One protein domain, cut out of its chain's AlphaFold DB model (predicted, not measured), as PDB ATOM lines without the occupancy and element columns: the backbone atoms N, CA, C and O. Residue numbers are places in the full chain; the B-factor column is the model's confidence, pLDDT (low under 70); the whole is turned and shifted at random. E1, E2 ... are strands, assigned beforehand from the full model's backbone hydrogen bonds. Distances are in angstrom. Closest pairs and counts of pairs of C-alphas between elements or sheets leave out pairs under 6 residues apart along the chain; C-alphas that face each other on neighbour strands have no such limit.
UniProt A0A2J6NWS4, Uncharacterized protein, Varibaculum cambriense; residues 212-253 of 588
ATOM      1  N   VAL A 212      11.305 -47.618   5.972       54.00
ATOM      2  CA  VAL A 212      10.042 -48.173   6.490       54.00
ATOM      3  C   VAL A 212       9.385 -47.094   7.343       54.00
ATOM      4  O   VAL A 212       9.882 -46.771   8.420       54.00
ATOM      5  N   SER A 213       8.305 -46.482   6.859       70.06
ATOM      6  CA  SER A 213       7.563 -45.457   7.610       70.06
ATOM      7  C   SER A 213       6.144 -45.280   7.063       70.06
ATOM      8  O   SER A 213       5.865 -45.674   5.936       70.06
ATOM      9  N   ALA A 214       5.236 -44.702   7.855       69.12
ATOM     10  CA  ALA A 214       3.841 -44.484   7.449       69.12
ATOM     11  C   ALA A 214       3.661 -43.350   6.421       69.12
ATOM     12  O   ALA A 214       2.616 -43.253   5.787       69.12
ATOM     13  N   THR A 215       4.670 -42.499   6.239       77.38
ATOM     14  CA  THR A 215       4.659 -41.375   5.295       77.38
ATOM     15  C   THR A 215       5.876 -41.460   4.384       77.38
ATOM     16  O   THR A 215       6.967 -41.688   4.901       77.38
ATOM     17  N   PRO A 216       5.739 -41.239   3.067       75.88
ATOM     18  CA  PRO A 216       6.870 -41.330   2.156       75.88
ATOM     19  C   PRO A 216       7.967 -40.313   2.522       75.88
ATOM     20  O   PRO A 216       7.654 -39.244   3.059       75.88
ATOM     21  N   PRO A 217       9.246 -40.608   2.220       79.75
ATOM     22  CA  PRO A 217      10.333 -39.636   2.306       79.75
ATOM     23  C   PRO A 217       9.956 -38.291   1.670       79.75
ATOM     24  O   PRO A 217       9.364 -38.255   0.593       79.75
ATOM     25  N   SER A 218      10.306 -37.182   2.327       81.19
ATOM     26  CA  SER A 218       9.914 -35.827   1.907       81.19
ATOM     27  C   SER A 218      10.680 -35.285   0.694       81.19
ATOM     28  O   SER A 218      10.271 -34.271   0.138       81.19
ATOM     29  N   ASP A 219      11.782 -35.929   0.302       84.94
ATOM     30  CA  ASP A 219      12.607 -35.575  -0.863       84.94
ATOM     31  C   ASP A 219      13.156 -36.850  -1.542       84.94
ATOM     32  O   ASP A 219      14.335 -37.179  -1.385       84.94
ATOM     33  N   PRO A 220      12.295 -37.655  -2.194       81.12
ATOM     34  CA  PRO A 220      12.712 -38.924  -2.773       81.12
ATOM     35  C   PRO A 220      13.433 -38.733  -4.110       81.12
ATOM     36  O   PRO A 220      13.042 -37.928  -4.958       81.12
ATOM     37  N   LYS A 221      14.485 -39.516  -4.327       83.88
ATOM     38  CA  LYS A 221      15.228 -39.593  -5.589       83.88
ATOM     39  C   LYS A 221      14.740 -40.776  -6.411       83.88
ATOM     40  O   LYS A 221      14.258 -41.769  -5.876       83.88
ATOM     41  N   ASN A 222      14.865 -40.683  -7.736       70.75
ATOM     42  CA  ASN A 222      14.543 -41.817  -8.603       70.75
ATOM     43  C   ASN A 222      15.366 -43.047  -8.187       70.75
ATOM     44  O   ASN A 222      16.595 -42.982  -8.167       70.75
ATOM     45  N   GLY A 223      14.679 -44.152  -7.899       69.12
ATOM     46  CA  GLY A 223      15.268 -45.386  -7.379       69.12
ATOM     47  C   GLY A 223      15.154 -45.560  -5.861       69.12
ATOM     48  O   GLY A 223      15.425 -46.660  -5.384       69.12
ATOM     49  N   ASP A 224      14.715 -44.542  -5.114       74.00
ATOM     50  CA  ASP A 224      14.447 -44.682  -3.681       74.00
ATOM     51  C   ASP A 224      13.291 -45.659  -3.443       74.00
ATOM     52  O   ASP A 224      12.327 -45.716  -4.210       74.00
ATOM     53  N   MET A 225      13.394 -46.431  -2.363       73.69
ATOM     54  CA  MET A 225      12.481 -47.519  -2.037       73.69
ATOM     55  C   MET A 225      11.769 -47.224  -0.711       73.69
ATOM     56  O   MET A 225      12.379 -46.883   0.303       73.69
ATOM     57  N   TRP A 226      10.452 -47.370  -0.685       79.19
ATOM     58  CA  TRP A 226       9.644 -47.122   0.503       79.19
ATOM     59  C   TRP A 226       8.719 -48.305   0.766       79.19
ATOM     60  O   TRP A 226       7.980 -48.738  -0.112       79.19
ATOM     61  N   LEU A 227       8.777 -48.850   1.980       76.00
ATOM     62  CA  LEU A 227       7.855 -49.881   2.450       76.00
ATOM     63  C   LEU A 227       6.686 -49.196   3.162       76.00
ATOM     64  O   LEU A 227       6.775 -48.861   4.345       76.00
ATOM     65  N   HIS A 228       5.597 -49.001   2.423       78.81
ATOM     66  CA  HIS A 228       4.369 -48.379   2.902       78.81
ATOM     67  C   HIS A 228       3.514 -49.406   3.663       78.81
ATOM     68  O   HIS A 228       3.096 -50.398   3.060       78.81
ATOM     69  N   PRO A 229       3.243 -49.229   4.969       77.69
ATOM     70  CA  PRO A 229       2.270 -50.058   5.673       77.69
ATOM     71  C   PRO A 229       0.853 -49.757   5.163       77.69
ATOM     72  O   PRO A 229       0.346 -48.652   5.329       77.69
ATOM     73  N   VAL A 230       0.202 -50.755   4.579       77.94
ATOM     74  CA  VAL A 230      -1.195 -50.733   4.140       77.94
ATOM     75  C   VAL A 230      -1.976 -51.705   5.019       77.94
ATOM     76  O   VAL A 230      -1.476 -52.767   5.371       77.94
ATOM     77  N   THR A 231      -3.192 -51.346   5.420       79.69
ATOM     78  CA  THR A 231      -4.074 -52.296   6.115       79.69
ATOM     79  C   THR A 231      -4.877 -53.047   5.064       79.69
ATOM     80  O   THR A 231      -5.519 -52.403   4.237       79.69
ATOM     81  N   ASP A 232      -4.790 -54.376   5.047       76.06
ATOM     82  CA  ASP A 232      -5.589 -55.207   4.148       76.06
ATOM     83  C   ASP A 232      -7.075 -55.212   4.554       76.06
ATOM     84  O   ASP A 232      -7.457 -54.752   5.634       76.06
ATOM     85  N   ASP A 233      -7.926 -55.768   3.690       72.75
ATOM     86  CA  ASP A 233      -9.374 -55.869   3.926       72.75
ATOM     87  C   ASP A 233      -9.729 -56.746   5.145       72.75
ATOM     88  O   ASP A 233     -10.873 -56.752   5.603       72.75
ATOM     89  N   MET A 234      -8.755 -57.487   5.690       66.19
ATOM     90  CA  MET A 234      -8.884 -58.308   6.895       66.19
ATOM     91  C   MET A 234      -8.390 -57.588   8.163       66.19
ATOM     92  O   MET A 234      -8.457 -58.163   9.250       66.19
ATOM     93  N   GLY A 235      -7.933 -56.335   8.056       74.88
ATOM     94  CA  GLY A 235      -7.444 -55.530   9.175       74.88
ATOM     95  C   GLY A 235      -5.976 -55.767   9.547       74.88
ATOM     96  O   GLY A 235      -5.520 -55.228  10.557       74.88
ATOM     97  N   ASN A 236      -5.220 -56.543   8.765       71.12
ATOM     98  CA  ASN A 236      -3.798 -56.779   9.006       71.12
ATOM     99  C   ASN A 236      -2.947 -55.704   8.332       71.12
ATOM    100  O   ASN A 236      -3.180 -55.328   7.186       71.12
ATOM    101  N   THR A 237      -1.898 -55.243   9.010       71.50
ATOM    102  CA  THR A 237      -0.893 -54.378   8.384       71.50
ATOM    103  C   THR A 237       0.040 -55.208   7.501       71.50
ATOM    104  O   THR A 237       0.816 -56.022   7.996       71.50
ATOM    105  N   VAL A 238      -0.008 -54.974   6.192       71.81
ATOM    106  CA  VAL A 238       0.911 -55.502   5.177       71.81
ATOM    107  C   VAL A 238       1.793 -54.378   4.643       71.81
ATOM    108  O   VAL A 238       1.337 -53.258   4.449       71.81
ATOM    109  N   HIS A 239       3.072 -54.647   4.396       73.75
ATOM    110  CA  HIS A 239       3.977 -53.650   3.826       73.75
ATOM    111  C   HIS A 239       4.049 -53.805   2.306       73.75
ATOM    112  O   HIS A 239       4.430 -54.862   1.807       73.75
ATOM    113  N   VAL A 240       3.709 -52.744   1.579       76.94
ATOM    114  CA  VAL A 240       3.796 -52.678   0.119       76.94
ATOM    115  C   VAL A 240       5.062 -51.921  -0.262       76.94
ATOM    116  O   VAL A 240       5.290 -50.804   0.203       76.94
ATOM    117  N   LEU A 241       5.898 -52.529  -1.105       79.88
ATOM    118  CA  LEU A 241       7.098 -51.882  -1.618       79.88
ATOM    119  C   LEU A 241       6.738 -50.932  -2.767       79.88
ATOM    120  O   LEU A 241       6.203 -51.348  -3.797       79.88
ATOM    121  N   GLN A 242       7.080 -49.662  -2.601       80.62
ATOM    122  CA  GLN A 242       6.978 -48.637  -3.629       80.62
ATOM    123  C   GLN A 242       8.371 -48.145  -4.016       80.62
ATOM    124  O   GLN A 242       9.254 -48.022  -3.167       80.62
ATOM    125  N   VAL A 243       8.570 -47.857  -5.299       78.06
ATOM    126  CA  VAL A 243       9.812 -47.279  -5.826       78.06
ATOM    127  C   VAL A 243       9.491 -45.913  -6.416       78.06
ATOM    128  O   VAL A 243       8.538 -45.781  -7.185       78.06
ATOM    129  N   TYR A 244      10.260 -44.885  -6.058       79.88
ATOM    130  CA  TYR A 244      10.079 -43.552  -6.624       79.88
ATOM    131  C   TYR A 244      10.678 -43.511  -8.032       79.88
ATOM    132  O   TYR A 244      11.878 -43.727  -8.211       79.88
ATOM    133  N   GLN A 245       9.848 -43.276  -9.047       77.94
ATOM    134  CA  GLN A 245      10.268 -43.180 -10.443       77.94
ATOM    135  C   GLN A 245       9.499 -42.066 -11.153       77.94
ATOM    136  O   GLN A 245       8.282 -41.948 -11.033       77.94
ATOM    137  N   ALA A 246      10.223 -41.243 -11.913       80.06
ATOM    138  CA  ALA A 246       9.667 -40.179 -12.753       80.06
ATOM    139  C   ALA A 246       8.743 -39.189 -12.006       80.06
ATOM    140  O   ALA A 246       7.781 -38.678 -12.575       80.06
ATOM    141  N   GLY A 247       9.054 -38.888 -10.742       83.12
ATOM    142  CA  GLY A 247       8.299 -37.921  -9.940       83.12
ATOM    143  C   GLY A 247       7.123 -38.507  -9.147       83.12
ATOM    144  O   GLY A 247       6.423 -37.747  -8.478       83.12
ATOM    145  N   ALA A 248       6.906 -39.827  -9.179       81.50
ATOM    146  CA  ALA A 248       5.832 -40.498  -8.448       81.50
ATOM    147  C   ALA A 248       6.305 -41.792  -7.759       81.50
ATOM    148  O   ALA A 248       7.225 -42.461  -8.223       81.50
ATOM    149  N   TRP A 249       5.648 -42.162  -6.656       78.56
ATOM    150  CA  TRP A 249       5.805 -43.482  -6.040       78.56
ATOM    151  C   TRP A 249       4.995 -44.508  -6.828       78.56
ATOM    152  O   TRP A 249       3.774 -44.398  -6.922       78.56
ATOM    153  N   VAL A 250       5.678 -45.497  -7.396       74.94
ATOM    154  CA  VAL A 250       5.061 -46.590  -8.149       74.94
ATOM    155  C   VAL A 250       5.057 -47.830  -7.268       74.94
ATOM    156  O   VAL A 250       6.108 -48.264  -6.791       74.94
ATOM    157  N   THR A 251       3.877 -48.401  -7.031       73.00
ATOM    158  CA  THR A 251       3.758 -49.705  -6.378       73.00
ATOM    159  C   THR A 251       4.376 -50.756  -7.283       73.00
ATOM    160  O   THR A 251       3.980 -50.888  -8.440       73.00
ATOM    161  N   VAL A 252       5.344 -51.508  -6.765       69.88
ATOM    162  CA  VAL A 252       5.867 -52.665  -7.488       69.88
ATOM    163  C   VAL A 252       4.788 -53.740  -7.402       69.88
ATOM    164  O   VAL A 252       4.692 -54.436  -6.393       69.88
ATOM    165  N   GLU A 253       3.923 -53.834  -8.415       54.00
ATOM    166  CA  GLU A 253       2.952 -54.926  -8.546       54.00
ATOM    167  C   GLU A 253       3.698 -56.249  -8.780       54.00
ATOM    168  O   GLU A 253       3.990 -56.657  -9.896       54.00
TER     169      GLU A 253
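This is residues 212 to 253 of the 588 residues of an uncharacterized protein of Varibaculum cambriense (UniProt A0A2J6NWS4). Look first for one long hairpin of two strands, E1 and E2, that makes the longest axis of the domain, with a short third strand, E3, folded back beside the end of E2 that is away from the E1 to E2 turn. The leading stretch, residues 212 to 224, has no named element; it makes a wide loop and folds back at residues 219 to 223 to enter E1. The printed part has 42 residues, no named helix and three strands, in the order E1, E2, E3 both along the chain and across an antiparallel sheet. The class is all strand, though under half of the residues, 20 of 42, are in named elements. The whole is only just compact, close to loose, with a radius of gyration of the C-alphas of 10.8 A, and only just elongated, with spans of 32 by 20 by 11 A.

Begin with the inner strand E2, residues 237 to 245. On one side of it runs E1, residues 225 to 231, antiparallel at 146 degrees between their directions. These two form a hairpin; the C-alphas of Pro 229 and His 239, which face each other, are 4.4 A apart. Check N 228 and O 240, 2.9 A apart, and N 240 and O 228, 2.8 A apart, both within hydrogen-bond range. On the other side of E2 is E3, residues 248 to 251, antiparallel to it at 135 degrees, in a second hairpin. The C-alphas of Tyr 244 and Trp 249 face each other at 4.3 A, and N 243 and O 250 are within hydrogen-bond range at 2.9 A. E1 and E3 are the edge strands, and the three strands form a meander, each the antiparallel neighbour of the one before.

Find C-alpha 237 at (-0.893, -54.378, 8.384); from there E2, the longest strand with 9 residues, runs 24.6 A to C-alpha 245. E1 begins at C-alpha 225, at (12.481, -47.519, -2.037), and covers 19.1 A to C-alpha 231. E3 covers 9.7 A and ends at C-alpha 251, at (3.758, -49.705, -6.378).

The two C-alphas farthest apart, those of Lys 221 and Met 234, are 33.0 A apart. Both links are tight, with five residues between E1 and E2 and two between E2 and E3. The printed part has no cut. In the B-factor column the mean pLDDT of the printed part is 75.3; look for values under 70 at residues 212, 214, 223, 234 and 252 to 253.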